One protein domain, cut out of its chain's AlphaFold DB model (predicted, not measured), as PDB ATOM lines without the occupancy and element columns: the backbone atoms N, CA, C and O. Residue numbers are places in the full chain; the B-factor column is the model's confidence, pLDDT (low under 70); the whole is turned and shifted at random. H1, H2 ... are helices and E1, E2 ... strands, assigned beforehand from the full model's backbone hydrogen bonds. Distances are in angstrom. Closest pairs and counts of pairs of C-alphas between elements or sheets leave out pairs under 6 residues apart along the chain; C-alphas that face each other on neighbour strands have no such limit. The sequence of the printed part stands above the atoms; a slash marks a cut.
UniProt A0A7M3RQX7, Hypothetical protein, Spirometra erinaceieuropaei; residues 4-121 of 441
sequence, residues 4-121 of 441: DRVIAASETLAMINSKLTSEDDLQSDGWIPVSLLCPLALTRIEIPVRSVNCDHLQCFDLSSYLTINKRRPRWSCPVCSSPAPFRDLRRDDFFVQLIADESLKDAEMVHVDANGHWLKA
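Overview. This is residues 4 to 121 of the 441 residues of the protein "Hypothetical protein" of Spirometra erinaceieuropaei (UniProt A0A7M3RQX7). A strand pair, E2 and E3, lies near the middle; toward one end of the longest axis is a second small sheet, E1, E4 and E5, grazed by H1 and H3, and toward the other end is H2 with the long loop of residues 72 to 88. H1 and H3 meet in a corner, about perpendicular to each other, and residues 22 to 27 stick out as a free loop. The 118 printed residues hold three named helices and five named strands, in the order H1 E1 E2 H2 E3 H3 E4 E5; both sheets, E1 - E4 - E5 and E2 - E3, are antiparallel. The class is mixed, helices and strands, with under half of the residues in named elements. The whole is compact, with a radius of gyration of the C-alphas of 14.1 A and spans of 42 by 32 by 27 A.

Arrangement. Start at residues 6 to 7, which pair in parallel with residues 91 to 92 of E3, residues 89 to 92. Next, H1, residues 9 to 20, touches H3, residues 93 to 100, with its residues 9 to 13 alone; the closest C-alphas, of Ala 9 and Phe 94, are 4.1 A apart, and the lines are about perpendicular at 84 degrees. At E1, residues 31 to 35, look across to its antiparallel neighbour E4, residues 109 to 113, where N 32 and O 112 are 2.7 A apart, within hydrogen-bond range. E4 and E5, residues 118 to 120, form an antiparallel hairpin, with N 111 and O 119 at 2.9 A. H1 only grazes this sheet with its residues 13 to 20, and H3 only grazes it with its residues 95 to 98. E2, residues 48 to 51, is antiparallel to E3, with N 90 and O 50 at 2.9 A. H2, residues 62 to 71, and H3 are apart; the closest C-alphas of E2 and H2, Val 49 and Leu 62, are 5.9 A apart. In H1 and H2 every O i to N i+4 pair is within hydrogen-bond range; in H3, 3 of 4 are.

Along the chain. Find C-alpha 9 at (217.268, 153.995, 154.192); from there H1 runs 16.7 A to C-alpha 20. E1 covers 13.2 A and E2 10.8 A. H2 runs 14.4 A, ending at C-alpha 71, (245.326, 145.529, 142.596). E3 covers 9.5 A, H3 10.5 A and E4 13.7 A. E5, 6.8 A long, ends at C-alpha 120, (225.562, 171.129, 155.378).

Size, cuts and confidence. The two C-alphas farthest apart are those of Glu 23 and Arg 71, at 43.1 A. The printed part has no cut. The links from E1 to E2 and from H2 to E3 are long. Mean pLDDT of the printed part is 90.8; look at residues 23 to 29 for values under 70.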
ATOM      1  N   ASP A   4     218.730 142.168 147.728       76.75
ATOM      2  CA  ASP A   4     219.814 141.638 148.576       76.75
ATOM      3  C   ASP A   4     221.143 142.415 148.498       76.75
ATOM      4  O   ASP A   4     222.118 142.030 149.145       76.75
ATOM      5  N   ARG A   5     221.237 143.463 147.666       90.62
ATOM      6  CA  ARG A   5     222.442 144.297 147.492       90.62
ATOM      7  C   ARG A   5     222.278 145.751 147.950       90.62
ATOM      8  O   ARG A   5     223.167 146.566 147.699       90.62
ATOM      9  N   VAL A   6     221.195 146.053 148.658       96.12
ATOM     10  CA  VAL A   6     220.882 147.374 149.220       96.12
ATOM     11  C   VAL A   6     220.748 147.274 150.745       96.12
ATOM     12  O   VAL A   6     220.235 146.280 151.248       96.12
ATOM     13  N   ILE A   7     221.220 148.294 151.462       96.81
ATOM     14  CA  ILE A   7     220.816 148.621 152.836       96.81
ATOM     15  C   ILE A   7     219.709 149.665 152.718       96.81
ATOM     16  O   ILE A   7     219.889 150.688 152.047       96.81
ATOM     17  N   ALA A   8     218.557 149.401 153.330       96.75
ATOM     18  CA  ALA A   8     217.404 150.287 153.211       96.75
ATOM     19  C   ALA A   8     217.631 151.594 153.987       96.75
ATOM     20  O   ALA A   8     218.237 151.598 155.056       96.75
ATOM     21  N   ALA A   9     217.081 152.713 153.508       97.06
ATOM     22  CA  ALA A   9     217.268 153.995 154.192       97.06
ATOM     23  C   ALA A   9     216.732 153.994 155.642       97.06
ATOM     24  O   ALA A   9     217.313 154.625 156.520       97.06
ATOM     25  N   SER A  10     215.674 153.221 155.909       96.81
ATOM     26  CA  SER A  10     215.115 152.981 157.248       96.81
ATOM     27  C   SER A  10     216.017 152.137 158.162       96.81
ATOM     28  O   SER A  10     215.986 152.311 159.377       96.81
ATOM     29  N   GLU A  11     216.838 151.250 157.599       96.44
ATOM     30  CA  GLU A  11     217.821 150.437 158.328       96.44
ATOM     31  C   GLU A  11     219.013 151.304 158.760       96.44
ATOM     32  O   GLU A  11     219.410 151.293 159.928       96.44
ATOM     33  N   THR A  12     219.517 152.147 157.851       97.00
ATOM     34  CA  THR A  12     220.515 153.174 158.186       97.00
ATOM     35  C   THR A  12     219.968 154.166 159.218       97.00
ATOM     36  O   THR A  12     220.666 154.463 160.184       97.00
ATOM     37  N   LEU A  13     218.711 154.611 159.089       96.44
ATOM     38  CA  LEU A  13     218.044 155.480 160.067       96.44
ATOM     39  C   LEU A  13     217.959 154.848 161.467       96.44
ATOM     40  O   LEU A  13     218.289 155.507 162.451       96.44
ATOM     41  N   ALA A  14     217.567 153.574 161.574       95.56
ATOM     42  CA  ALA A  14     217.518 152.873 162.859       95.56
ATOM     43  C   ALA A  14     218.908 152.792 163.523       95.56
ATOM     44  O   ALA A  14     219.042 153.009 164.727       95.56
ATOM     45  N   MET A  15     219.955 152.553 162.725       94.31
ATOM     46  CA  MET A  15     221.348 152.532 163.181       94.31
ATOM     47  C   MET A  15     221.871 153.925 163.582       94.31
ATOM     48  O   MET A  15     222.644 154.024 164.534       94.31
ATOM     49  N   ILE A  16     221.427 155.000 162.919       93.62
ATOM     50  CA  ILE A  16     221.704 156.390 163.323       93.62
ATOM     51  C   ILE A  16     221.043 156.696 164.666       93.62
ATOM     52  O   ILE A  16     221.719 157.143 165.592       93.62
ATOM     53  N   ASN A  17     219.739 156.427 164.783       92.56
ATOM     54  CA  ASN A  17     218.963 156.712 165.984       92.56
ATOM     55  C   ASN A  17     219.568 155.991 167.199       92.56
ATOM     56  O   ASN A  17     219.961 156.646 168.158       92.56
ATOM     57  N   SER A  18     219.796 154.675 167.091       90.44
ATOM     58  CA  SER A  18     220.419 153.857 168.144       90.44
ATOM     59  C   SER A  18     221.822 154.316 168.568       90.44
ATOM     60  O   SER A  18     222.245 153.976 169.670       90.44
ATOM     61  N   LYS A  19     222.561 155.047 167.720       87.12
ATOM     62  CA  LYS A  19     223.896 155.598 168.031       87.12
ATOM     63  C   LYS A  19     223.864 157.001 168.639       87.12
ATOM     64  O   LYS A  19     224.910 157.497 169.050       87.12
ATOM     65  N   LEU A  20     222.704 157.653 168.647       86.12
ATOM     66  CA  LEU A  20     222.509 158.994 169.201       86.12
ATOM     67  C   LEU A  20     221.587 159.005 170.430       86.12
ATOM     68  O   LEU A  20     221.608 159.982 171.173       86.12
ATOM     69  N   THR A  21     220.824 157.933 170.662       82.62
ATOM     70  CA  THR A  21     219.927 157.755 171.821       82.62
ATOM     71  C   THR A  21     220.455 156.780 172.882       82.62
ATOM     72  O   THR A  21     219.771 156.537 173.872       82.62
ATOM     73  N   SER A  22     221.658 156.223 172.714       76.88
ATOM     74  CA  SER A  22     222.312 155.390 173.731       76.88
ATOM     75  C   SER A  22     222.679 156.220 174.967       76.88
ATOM     76  O   SER A  22     223.409 157.201 174.841       76.88
ATOM     77  N   GLU A  23     222.221 155.811 176.154       54.81
ATOM     78  CA  GLU A  23     222.393 156.573 177.406       54.81
ATOM     79  C   GLU A  23     223.815 156.490 178.018       54.81
ATOM     80  O   GLU A  23     224.085 157.134 179.033       54.81
ATOM     81  N   ASP A  24     224.742 155.757 177.386       55.84
ATOM     82  CA  ASP A  24     226.156 155.659 177.778       55.84
ATOM     83  C   ASP A  24     226.955 156.945 177.455       55.84
ATOM     84  O   ASP A  24     227.669 157.037 176.456       55.84
ATOM     85  N   ASP A  25     226.875 157.893 178.390       43.47
ATOM     86  CA  ASP A  25     227.867 158.925 178.739       43.47
ATOM     87  C   ASP A  25     228.221 160.082 177.763       43.47
ATOM     88  O   ASP A  25     228.417 159.952 176.559       43.47
ATOM     89  N   LEU A  26     228.434 161.258 178.376       50.69
ATOM     90  CA  LEU A  26     229.133 162.446 177.842       50.69
ATOM     91  C   LEU A  26     228.644 163.059 176.506       50.69
ATOM     92  O   LEU A  26     229.324 162.972 175.486       50.69
ATOM     93  N   GLN A  27     227.551 163.837 176.573       48.00
ATOM     94  CA  GLN A  27     227.154 164.899 175.617       48.00
ATOM     95  C   GLN A  27     227.550 164.656 174.144       48.00
ATOM     96  O   GLN A  27     228.438 165.324 173.606       48.00
ATOM     97  N   SER A  28     226.849 163.751 173.459       56.19
ATOM     98  CA  SER A  28     226.894 163.707 171.994       56.19
ATOM     99  C   SER A  28     226.331 165.016 171.413       56.19
ATOM    100  O   SER A  28     225.378 165.581 171.948       56.19
ATOM    101  N   ASP A  29     226.884 165.513 170.298       66.50
ATOM    102  CA  ASP A  29     226.421 166.778 169.684       66.50
ATOM    103  C   ASP A  29     225.027 166.657 169.002       66.50
ATOM    104  O   ASP A  29     224.705 167.432 168.110       66.50
ATOM    105  N   GLY A  30     224.223 165.631 169.309       83.56
ATOM    106  CA  GLY A  30     222.921 165.356 168.677       83.56
ATOM    107  C   GLY A  30     222.966 164.873 167.216       83.56
ATOM    108  O   GLY A  30     221.943 164.440 166.690       83.56
ATOM    109  N   TRP A  31     224.135 164.912 166.565       87.69
ATOM    110  CA  TRP A  31     224.336 164.526 165.162       87.69
ATOM    111  C   TRP A  31     225.493 163.534 164.934       87.69
ATOM    112  O   TRP A  31     226.296 163.264 165.827       87.69
ATOM    113  N   ILE A  32     225.638 163.016 163.711       88.00
ATOM    114  CA  ILE A  32     226.778 162.232 163.211       88.00
ATOM    115  C   ILE A  32     227.435 162.987 162.039       88.00
ATOM    116  O   ILE A  32     226.735 163.366 161.101       88.00
ATOM    117  N   PRO A  33     228.767 163.200 162.043       88.81
ATOM    118  CA  PRO A  33     229.486 163.752 160.899       88.81
ATOM    119  C   PRO A  33     229.592 162.728 159.763       88.81
ATOM    120  O   PRO A  33     229.937 161.565 159.984       88.81
ATOM    121  N   VAL A  34     229.389 163.174 158.530       92.19
ATOM    122  CA  VAL A  34     229.565 162.352 157.329       92.19
ATOM    123  C   VAL A  34     230.317 163.158 156.284       92.19
ATOM    124  O   VAL A  34     229.935 164.290 156.001       92.19
ATOM    125  N   SER A  35     231.366 162.586 155.688       94.69
ATOM    126  CA  SER A  35     231.955 163.164 154.479       94.69
ATOM    127  C   SER A  35     231.269 162.605 153.244       94.69
ATOM    128  O   SER A  35     231.112 161.390 153.125       94.69
ATOM    129  N   LEU A  36     230.920 163.480 152.302       95.12
ATOM    130  CA  LEU A  36     230.440 163.085 150.974       95.12
ATOM    131  C   LEU A  36     231.603 162.716 150.028       95.12
ATOM    132  O   LEU A  36     231.369 162.334 148.882       95.12
ATOM    133  N   LEU A  37     232.852 162.802 150.511       94.06
ATOM    134  CA  LEU A  37     234.061 162.367 149.816       94.06
ATOM    135  C   LEU A  37     234.447 160.929 150.200       94.06
ATOM    136  O   LEU A  37     234.327 160.499 151.349       94.06
ATOM    137  N   CYS A  38     234.963 160.181 149.228       94.31
ATOM    138  CA  CYS A  38     235.416 158.809 149.396       94.31
ATOM    139  C   CYS A  38     236.726 158.774 150.206       94.31
ATOM    140  O   CYS A  38     237.710 159.374 149.773       94.31
ATOM    141  N   PRO A  39     236.829 158.005 151.310       89.38
ATOM    142  CA  PRO A  39     238.054 157.933 152.114       89.38
ATOM    143  C   PRO A  39     239.250 157.284 151.389       89.38
ATOM    144  O   PRO A  39     240.359 157.317 151.911       89.38
ATOM    145  N   LEU A  40     239.040 156.688 150.206       86.25
ATOM    146  CA  LEU A  40     240.088 156.068 149.385       86.25
ATOM    147  C   LEU A  40     240.558 156.931 148.208       86.25
ATOM    148  O   LEU A  40     241.721 156.836 147.828       86.25
ATOM    149  N   ALA A  41     239.658 157.715 147.611       87.56
ATOM    150  CA  ALA A  41     239.930 158.498 146.402       87.56
ATOM    151  C   ALA A  41     239.946 160.015 146.646       87.56
ATOM    152  O   ALA A  41     240.444 160.758 145.809       87.56
ATOM    153  N   LEU A  42     239.397 160.474 147.777       88.44
ATOM    154  CA  LEU A  42     239.183 161.880 148.150       88.44
ATOM    155  C   LEU A  42     238.280 162.686 147.186       88.44
ATOM    156  O   LEU A  42     238.027 163.862 147.423       88.44
ATOM    157  N   THR A  43     237.727 162.044 146.155       89.44
ATOM    158  CA  THR A  43     236.660 162.546 145.274       89.44
ATOM    159  C   THR A  43     235.271 162.348 145.893       89.44
ATOM    160  O   THR A  43     235.115 161.548 146.818       89.44
ATOM    161  N   ARG A  44     234.240 163.043 145.384       96.06
ATOM    162  CA  ARG A  44     232.838 162.836 145.811       96.06
ATOM    163  C   ARG A  44     232.407 161.388 145.538       96.06
ATOM    164  O   ARG A  44     232.826 160.789 144.551       96.06
ATOM    165  N   ILE A  45     231.612 160.811 146.436       96.50
ATOM    166  CA  ILE A  45     231.141 159.425 146.323       96.50
ATOM    167  C   ILE A  45     230.040 159.341 145.258       96.50
ATOM    168  O   ILE A  45     229.011 159.999 145.390       96.50
ATOM    169  N   GLU A  46     230.238 158.503 144.238       96.94
ATOM    170  CA  GLU A  46     229.235 158.241 143.194       96.94
ATOM    171  C   GLU A  46     228.330 157.065 143.575       96.94
ATOM    172  O   GLU A  46     227.106 157.175 143.539       96.94
ATOM    173  N   ILE A  47     228.927 155.938 143.982       98.00
ATOM    174  CA  ILE A  47     228.192 154.733 144.383       98.00
ATOM    175  C   ILE A  47     228.492 154.451 145.864       98.00
ATOM    176  O   ILE A  47     229.465 153.750 146.163       98.00
ATOM    177  N   PRO A  48     227.689 154.988 146.806       98.50
ATOM    178  CA  PRO A  48     227.954 154.847 148.230       98.50
ATOM    179  C   PRO A  48     227.689 153.423 148.704       98.50
ATOM    180  O   PRO A  48     226.554 152.942 148.678       98.50
ATOM    181  N   VAL A  49     228.749 152.756 149.159       98.62
ATOM    182  CA  VAL A  49     228.689 151.400 149.705       98.62
ATOM    183  C   VAL A  49     229.344 151.282 151.079       98.62
ATOM    184  O   VAL A  49     230.259 152.029 151.434       98.62
ATOM    185  N   ARG A  50     228.889 150.278 151.831       97.94
ATOM    186  CA  ARG A  50     229.562 149.716 153.013       97.94
ATOM    187  C   ARG A  50     229.280 148.212 153.120       97.94
ATOM    188  O   ARG A  50     228.518 147.667 152.322       97.94
ATOM    189  N   SER A  51     229.937 147.517 154.048       97.00
ATOM    190  CA  SER A  51     229.620 146.113 154.361       97.00
ATOM    191  C   SER A  51     228.306 146.038 155.148       97.00
ATOM    192  O   SER A  51     227.995 146.971 155.888       97.00
ATOM    193  N   VAL A  52     227.583 144.916 155.089       95.69
ATOM    194  CA  VAL A  52     226.519 144.620 156.077       95.69
ATOM    195  C   VAL A  52     227.051 144.634 157.518       95.69
ATOM    196  O   VAL A  52     226.326 144.982 158.438       95.69
ATOM    197  N   ASN A  53     228.346 144.349 157.706       93.50
ATOM    198  CA  ASN A  53     229.028 144.319 159.005       93.50
ATOM    199  C   ASN A  53     229.655 145.681 159.401       93.50
ATOM    200  O   ASN A  53     230.670 145.713 160.100       93.50
ATOM    201  N   CYS A  54     229.150 146.806 158.876       94.00
ATOM    202  CA  CYS A  54     229.709 148.145 159.112       94.00
ATOM    203  C   CYS A  54     228.840 148.983 160.062       94.00
ATOM    204  O   CYS A  54     227.915 149.664 159.614       94.00
ATOM    205  N   ASP A  55     229.227 149.036 161.339       90.56
ATOM    206  CA  ASP A  55     228.608 149.849 162.403       90.56
ATOM    207  C   ASP A  55     228.897 151.365 162.298       90.56
ATOM    208  O   ASP A  55     229.053 152.063 163.305       90.56
ATOM    209  N   HIS A  56     228.986 151.900 161.080       92.94
ATOM    210  CA  HIS A  56     229.262 153.309 160.807       92.94
ATOM    211  C   HIS A  56     228.447 153.836 159.621       92.94
ATOM    212  O   HIS A  56     228.237 153.144 158.628       92.94
ATOM    213  N   LEU A  57     228.057 155.110 159.702       95.50
ATOM    214  CA  LEU A  57     227.288 155.801 158.662       95.50
ATOM    215  C   LEU A  57     228.125 156.173 157.423       95.50
ATOM    216  O   LEU A  57     227.610 156.238 156.310       95.50
ATOM    217  N   GLN A  58     229.429 156.414 157.595       97.88
ATOM    218  CA  GLN A  58     230.322 156.802 156.501       97.88
ATOM    219  C   GLN A  58     230.428 155.682 155.455       97.88
ATOM    220  O   GLN A  58     231.053 154.653 155.711       97.88
ATOM    221  N   CYS A  59     229.883 155.907 154.262       98.38
ATOM    222  CA  CYS A  59     230.119 155.054 153.102       98.38
ATOM    223  C   CYS A  59     231.454 155.383 152.418       98.38
ATOM    224  O   CYS A  59     232.101 156.396 152.700       98.38
ATOM    225  N   PHE A  60     231.853 154.511 151.499       98.31
ATOM    226  CA  PHE A  60     232.961 154.698 150.568       98.31
ATOM    227  C   PHE A  60     232.488 154.395 149.142       98.31
ATOM    228  O   PHE A  60     231.456 153.755 148.953       98.31
ATOM    229  N   ASP A  61     233.214 154.874 148.133       98.38
ATOM    230  CA  ASP A  61     232.836 154.657 146.735       98.38
ATOM    231  C   ASP A  61     233.183 153.238 146.245       98.38
ATOM    232  O   ASP A  61     234.296 152.737 146.460       98.38
ATOM    233  N   LEU A  62     232.233 152.598 145.554       98.12
ATOM    234  CA  LEU A  62     232.377 151.234 145.043       98.12
ATOM    235  C   LEU A  62     233.470 151.117 143.974       98.12
ATOM    236  O   LEU A  62     234.287 150.197 144.046       98.12
ATOM    237  N   SER A  63     233.511 152.026 142.998       96.62
ATOM    238  CA  SER A  63     234.468 151.980 141.882       96.62
ATOM    239  C   SER A  63     235.909 152.079 142.389       96.62
ATOM    240  O   SER A  63     236.782 151.288 142.013       96.62
ATOM    241  N   SER A  64     236.132 152.980 143.344       95.56
ATOM    242  CA  SER A  64     237.373 153.151 144.101       95.56
ATOM    243  C   SER A  64     237.748 151.876 144.865       95.56
ATOM    244  O   SER A  64     238.879 151.390 144.768       95.56
ATOM    245  N   TYR A  65     236.791 151.292 145.595       97.50
ATOM    246  CA  TYR A  65     237.008 150.099 146.415       97.50
ATOM    247  C   TYR A  65     237.362 148.853 145.591       97.50
ATOM    248  O   TYR A  65     238.288 148.111 145.935       97.50
ATOM    249  N   LEU A  66     236.662 148.632 144.476       95.69
ATOM    250  CA  LEU A  66     236.951 147.534 143.554       95.69
ATOM    251  C   LEU A  66     238.303 147.734 142.860       95.69
ATOM    252  O   LEU A  66     239.057 146.774 142.714       95.69
ATOM    253  N   THR A  67     238.656 148.973 142.504       93.25
ATOM    254  CA  THR A  67     239.945 149.295 141.875       93.25
ATOM    255  C   THR A  67     241.129 148.965 142.784       93.25
ATOM    256  O   THR A  67     242.091 148.343 142.321       93.25
ATOM    257  N   ILE A  68     241.070 149.304 144.080       87.06
ATOM    258  CA  ILE A  68     242.161 148.949 145.002       87.06
ATOM    259  C   ILE A  68     242.227 147.439 145.263       87.06
ATOM    260  O   ILE A  68     243.323 146.881 145.250       87.06
ATOM    261  N   ASN A  69     241.089 146.751 145.415       90.94
ATOM    262  CA  ASN A  69     241.078 145.313 145.700       90.94
ATOM    263  C   ASN A  69     241.445 144.459 144.476       90.94
ATOM    264  O   ASN A  69     242.079 143.422 144.641       90.94
ATOM    265  N   LYS A  70     241.170 144.923 143.249       90.44
ATOM    266  CA  LYS A  70     241.688 144.307 142.013       90.44
ATOM    267  C   LYS A  70     243.222 144.370 141.929       90.44
ATOM    268  O   LYS A  70     243.824 143.498 141.313       90.44
ATOM    269  N   ARG A  71     243.857 145.381 142.540       85.19
ATOM    270  CA  ARG A  71     245.326 145.529 142.596       85.19
ATOM    271  C   ARG A  71     245.958 144.803 143.789       85.19
ATOM    272  O   ARG A  71     247.016 144.203 143.634       85.19
ATOM    273  N   ARG A  72     245.351 144.888 144.980       86.50
ATOM    274  CA  ARG A  72     245.781 144.213 146.219       86.50
ATOM    275  C   ARG A  72     244.537 143.821 147.045       86.50
ATOM    276  O   ARG A  72     244.003 144.680 147.749       86.50
ATOM    277  N   PRO A  73     244.054 142.566 146.962       87.31
ATOM    278  CA  PRO A  73     242.770 142.148 147.535       87.31
ATOM    279  C   PRO A  73     242.830 141.987 149.063       87.31
ATOM    280  O   PRO A  73     243.004 140.881 149.569       87.31
ATOM    281  N   ARG A  74     242.682 143.091 149.809       88.81
ATOM    282  CA  ARG A  74     242.602 143.057 151.284       88.81
ATOM    283  C   ARG A  74     241.198 142.745 151.804       88.81
ATOM    284  O   ARG A  74     241.071 142.183 152.882       88.81
ATOM    285  N   TRP A  75     240.162 143.151 151.067       93.44
ATOM    286  CA  TRP A  75     238.745 142.967 151.413       93.44
ATOM    287  C   TRP A  75     238.344 143.438 152.827       93.44
ATOM    288  O   TRP A  75     237.424 142.892 153.434       93.44
ATOM    289  N   SER A  76     239.009 144.475 153.342       93.81
ATOM    290  CA  SER A  76     238.681 145.180 154.588       93.81
ATOM    291  C   SER A  76     238.009 146.531 154.317       93.81
ATOM    292  O   SER A  76     238.212 147.132 153.258       93.81
ATOM    293  N   CYS A  77     237.191 147.017 155.249       95.19
ATOM    294  CA  CYS A  77     236.540 148.324 155.165       95.19
ATOM    295  C   CYS A  77     237.561 149.470 155.355       95.19
ATOM    296  O   CYS A  77     238.289 149.458 156.347       95.19
ATOM    297  N   PRO A  78     237.587 150.512 154.499       91.12
ATOM    298  CA  PRO A  78     238.501 151.652 154.639       91.12
ATOM    299  C   PRO A  78     238.113 152.646 155.754       91.12
ATOM    300  O   PRO A  78     238.750 153.687 155.886       91.12
ATOM    301  N   VAL A  79     237.053 152.367 156.521       90.00
ATOM    302  CA  VAL A  79     236.572 153.220 157.624       90.00
ATOM    303  C   VAL A  79     236.789 152.562 158.989       90.00
ATOM    304  O   VAL A  79     237.246 153.234 159.906       90.00
ATOM    305  N   CYS A  80     236.484 151.266 159.129       88.50
ATOM    306  CA  CYS A  80     236.561 150.533 160.404       88.50
ATOM    307  C   CYS A  80     237.467 149.290 160.381       88.50
ATOM    308  O   CYS A  80     237.520 148.566 161.369       88.50
ATOM    309  N   SER A  81     238.146 149.003 159.266       91.62
ATOM    310  CA  SER A  81     238.979 147.806 159.038       91.62
ATOM    311  C   SER A  81     238.255 146.444 159.058       91.62
ATOM    312  O   SER A  81     238.840 145.461 158.606       91.62
ATOM    313  N   SER A  82     236.984 146.367 159.477       90.94
ATOM    314  CA  SER A  82     236.168 145.137 159.472       90.94
ATOM    315  C   SER A  82     236.080 144.464 158.087       90.94
ATOM    316  O   SER A  82     236.146 145.160 157.069       90.94
ATOM    317  N   PRO A  83     235.863 143.134 158.005       94.88
ATOM    318  CA  PRO A  83     235.696 142.428 156.734       94.88
ATOM    319  C   PRO A  83     234.567 142.988 155.846       94.88
ATOM    320  O   PRO A  83     233.406 143.114 156.254       94.88
ATOM    321  N   ALA A  84     234.919 143.281 154.596       96.62
ATOM    322  CA  ALA A  84     234.056 143.843 153.559       96.62
ATOM    323  C   ALA A  84     234.293 143.180 152.174       96.62
ATOM    324  O   ALA A  84     234.563 143.872 151.187       96.62
ATOM    325  N   PRO A  85     234.220 141.837 152.053       95.81
ATOM    326  CA  PRO A  85     234.356 141.162 150.763       95.81
ATOM    327  C   PRO A  85     233.187 141.503 149.827       95.81
ATOM    328  O   PRO A  85     232.086 141.823 150.267       95.81
ATOM    329  N   PHE A  86     233.387 141.362 148.513       95.19
ATOM    330  CA  PHE A  86     232.423 141.766 147.472       95.19
ATOM    331  C   PHE A  86     230.975 141.241 147.629       95.19
ATOM    332  O   PHE A  86     230.015 141.874 147.178       95.19
ATOM    333  N   ARG A  87     230.794 140.075 148.258       95.38
ATOM    334  CA  ARG A  87     229.467 139.503 148.552       95.38
ATOM    335  C   ARG A  87     228.722 140.215 149.693       95.38
ATOM    336  O   ARG A  87     227.495 140.181 149.709       95.38
ATOM    337  N   ASP A  88     229.444 140.899 150.576       96.19
ATOM    338  CA  ASP A  88     228.933 141.504 151.813       96.19
ATOM    339  C   ASP A  88     228.775 143.036 151.669       96.19
ATOM    340  O   ASP A  88     228.105 143.670 152.479       96.19
ATOM    341  N   LEU A  89     229.309 143.627 150.587       97.31
ATOM    342  CA  LEU A  89     229.066 145.022 150.191       97.31
ATOM    343  C   LEU A  89     227.598 145.267 149.798       97.31
ATOM    344  O   LEU A  89     226.985 144.464 149.084       97.31
ATOM    345  N   ARG A  90     227.057 146.414 150.210       98.12
ATOM    346  CA  ARG A  90     225.709 146.912 149.900       98.12
ATOM    347  C   ARG A  90     225.767 148.384 149.516       98.12
ATOM    348  O   ARG A  90     226.594 149.108 150.067       98.12
ATOM    349  N   ARG A  91     224.877 148.829 148.623       98.38
ATOM    350  CA  ARG A  91     224.589 150.263 148.433       98.38
ATOM    351  C   ARG A  91     223.748 150.759 149.609       98.38
ATOM    352  O   ARG A  91     222.813 150.064 149.987       98.38
ATOM    353  N   ASP A  92     224.072 151.915 150.174       98.50
ATOM    354  CA  ASP A  92     223.309 152.502 151.283       98.50
ATOM    355  C   ASP A  92     222.312 153.543 150.755       98.50
ATOM    356  O   ASP A  92     222.711 154.620 150.309       98.50
ATOM    357  N   ASP A  93     221.014 153.229 150.784       98.06
ATOM    358  CA  ASP A  93     219.988 154.079 150.165       98.06
ATOM    359  C   ASP A  93     219.653 155.340 150.977       98.06
ATOM    360  O   ASP A  93     219.040 156.257 150.432       98.06
ATOM    361  N   PHE A  94     220.089 155.436 152.238       98.25
ATOM    362  CA  PHE A  94     220.101 156.711 152.963       98.25
ATOM    363  C   PHE A  94     221.233 157.596 152.430       98.25
ATOM    364  O   PHE A  94     221.024 158.759 152.095       98.25
ATOM    365  N   PHE A  95     222.427 157.030 152.248       98.12
ATOM    366  CA  PHE A  95     223.568 157.771 151.701       98.12
ATOM    367  C   PHE A  95     223.347 158.208 150.239       98.12
ATOM    368  O   PHE A  95     223.807 159.277 149.841       98.12
ATOM    369  N   VAL A  96     222.593 157.438 149.442       98.12
ATOM    370  CA  VAL A  96     222.136 157.870 148.105       98.12
ATOM    371  C   VAL A  96     221.312 159.163 148.184       98.12
ATOM    372  O   VAL A  96     221.498 160.035 147.341       98.12
ATOM    373  N   GLN A  97     220.458 159.331 149.202       97.75
ATOM    374  CA  GLN A  97     219.666 160.556 149.384       97.75
ATOM    375  C   GLN A  97     220.561 161.758 149.727       97.75
ATOM    376  O   GLN A  97     220.424 162.801 149.096       97.75
ATOM    377  N   LEU A  98     221.552 161.590 150.615       96.25
ATOM    378  CA  LEU A  98     222.560 162.626 150.915       96.25
ATOM    379  C   LEU A  98     223.354 163.063 149.671       96.25
ATOM    380  O   LEU A  98     223.717 164.231 149.535       96.25
ATOM    381  N   ILE A  99     223.672 162.126 148.775       96.06
ATOM    382  CA  ILE A  99     224.440 162.409 147.554       96.06
ATOM    383  C   ILE A  99     223.583 163.096 146.482       96.06
ATOM    384  O   ILE A  99     224.129 163.920 145.743       96.06
ATOM    385  N   ALA A 100     222.283 162.792 146.428       96.25
ATOM    386  CA  ALA A 100     221.314 163.331 145.471       96.25
ATOM    387  C   ALA A 100     220.653 164.661 145.896       96.25
ATOM    388  O   ALA A 100     219.910 165.244 145.108       96.25
ATOM    389  N   ASP A 101     220.896 165.152 147.113       96.12
ATOM    390  CA  ASP A 101     220.408 166.461 147.558       96.12
ATOM    391  C   ASP A 101     221.203 167.604 146.893       96.12
ATOM    392  O   ASP A 101     222.399 167.797 147.138       96.12
ATOM    393  N   GLU A 102     220.520 168.399 146.065       95.00
ATOM    394  CA  GLU A 102     221.079 169.562 145.361       95.00
ATOM    395  C   GLU A 102     221.657 170.637 146.300       95.00
ATOM    396  O   GLU A 102     222.614 171.321 145.935       95.00
ATOM    397  N   SER A 103     221.148 170.776 147.531       93.56
ATOM    398  CA  SER A 103     221.721 171.694 148.533       93.56
ATOM    399  C   SER A 103     223.105 171.237 149.022       93.56
ATOM    400  O   SER A 103     223.931 172.047 149.466       93.56
ATOM    401  N   LEU A 104     223.392 169.939 148.884       93.44
ATOM    402  CA  LEU A 104     224.634 169.290 149.287       93.44
ATOM    403  C   LEU A 104     225.629 169.088 148.135       93.44
ATOM    404  O   LEU A 104     226.717 168.558 148.376       93.44
ATOM    405  N   LYS A 105     225.319 169.496 146.897       91.62
ATOM    406  CA  LYS A 105     226.214 169.286 145.739       91.62
ATOM    407  C   LYS A 105     227.627 169.842 145.984       91.62
ATOM    408  O   LYS A 105     228.604 169.106 145.866       91.62
ATOM    409  N   ASP A 106     227.705 171.073 146.493       89.19
ATOM    410  CA  ASP A 106     228.935 171.786 146.866       89.19
ATOM    411  C   ASP A 106     229.313 171.559 148.348       89.19
ATOM    412  O   ASP A 106     229.821 172.464 149.020       89.19
ATOM    413  N   ALA A 107     228.957 170.404 148.921       90.19
ATOM    414  CA  ALA A 107     229.286 170.016 150.291       90.19
ATOM    415  C   ALA A 107     230.241 168.814 150.311       90.19
ATOM    416  O   ALA A 107     230.014 167.794 149.664       90.19
ATOM    417  N   GLU A 108     231.294 168.925 151.117       90.69
ATOM    418  CA  GLU A 108     232.254 167.843 151.386       90.69
ATOM    419  C   GLU A 108     231.919 167.100 152.692       90.69
ATOM    420  O   GLU A 108     232.355 165.965 152.899       90.69
ATOM    421  N   MET A 109     231.149 167.749 153.572       89.94
ATOM    422  CA  MET A 109     230.818 167.332 154.936       89.94
ATOM    423  C   MET A 109     229.380 167.734 155.293       89.94
ATOM    424  O   MET A 109     228.937 168.837 154.960       89.94
ATOM    425  N   VAL A 110     228.680 166.864 156.021       92.94
ATOM    426  CA  VAL A 110     227.342 167.107 156.588       92.94
ATOM    427  C   VAL A 110     227.243 166.583 158.022       92.94
ATOM    428  O   VAL A 110     228.013 165.708 158.428       92.94
ATOM    429  N   HIS A 111     226.283 167.103 158.782       93.75
ATOM    430  CA  HIS A 111     225.881 166.606 160.099       93.75
ATOM    431  C   HIS A 111     224.472 166.002 160.006       93.75
ATOM    432  O   HIS A 111     223.571 166.662 159.497       93.75
ATOM    433  N   VAL A 112     224.297 164.763 160.474       93.69
ATOM    434  CA  VAL A 112     223.046 163.982 160.387       93.69
ATOM    435  C   VAL A 112     222.450 163.759 161.780       93.69
ATOM    436  O   VAL A 112     223.139 163.193 162.625       93.69
ATOM    437  N   ASP A 113     221.214 164.185 162.044       93.44
ATOM    438  CA  ASP A 113     220.565 164.081 163.365       93.44
ATOM    439  C   ASP A 113     219.983 162.679 163.669       93.44
ATOM    440  O   ASP A 113     219.967 161.783 162.824       93.44
ATOM    441  N   ALA A 114     219.467 162.486 164.889       92.25
ATOM    442  CA  ALA A 114     218.832 161.232 165.324       92.25
ATOM    443  C   ALA A 114     217.521 160.875 164.586       92.25
ATOM    444  O   ALA A 114     217.027 159.755 164.732       92.25
ATOM    445  N   ASN A 115     216.967 161.802 163.802       93.38
ATOM    446  CA  ASN A 115     215.790 161.621 162.951       93.38
ATOM    447  C   ASN A 115     216.179 161.361 161.481       93.38
ATOM    448  O   ASN A 115     215.305 161.125 160.648       93.38
ATOM    449  N   GLY A 116     217.477 161.398 161.157       92.88
ATOM    450  CA  GLY A 116     218.002 161.264 159.803       92.88
ATOM    451  C   GLY A 116     217.971 162.548 158.972       92.88
ATOM    452  O   GLY A 116     218.305 162.477 157.795       92.88
ATOM    453  N   HIS A 117     217.616 163.707 159.531       94.06
ATOM    454  CA  HIS A 117     217.770 164.986 158.833       94.06
ATOM    455  C   HIS A 117     219.251 165.347 158.714       94.06
ATOM    456  O   HIS A 117     220.034 165.082 159.627       94.06
ATOM    457  N   TRP A 118     219.639 166.013 157.629       95.19
ATOM    458  CA  TRP A 118     221.014 166.451 157.402       95.19
ATOM    459  C   TRP A 118     221.128 167.966 157.232       95.19
ATOM    460  O   TRP A 118     220.281 168.614 156.623       95.19
ATOM    461  N   LEU A 119     222.226 168.522 157.738       90.75
ATOM    462  CA  LEU A 119     222.637 169.906 157.528       90.75
ATOM    463  C   LEU A 119     224.034 169.939 156.906       90.75
ATOM    464  O   LEU A 119     224.929 169.192 157.314       90.75
ATOM    465  N   LYS A 120     224.239 170.833 155.935       91.00
ATOM    466  CA  LYS A 120     225.562 171.129 155.378       91.00
ATOM    467  C   LYS A 120     226.474 171.645 156.492       91.00
ATOM    468  O   LYS A 120     226.115 172.603 157.173       91.00
ATOM    469  N   ALA A 121     227.650 171.042 156.667       82.69
ATOM    470  CA  ALA A 121     228.640 171.593 157.585       82.69
ATOM    471  C   ALA A 121     229.129 172.941 157.032       82.69
ATOM    472  O   ALA A 121     229.500 173.038 155.857       82.69
TER     473      ALA A 121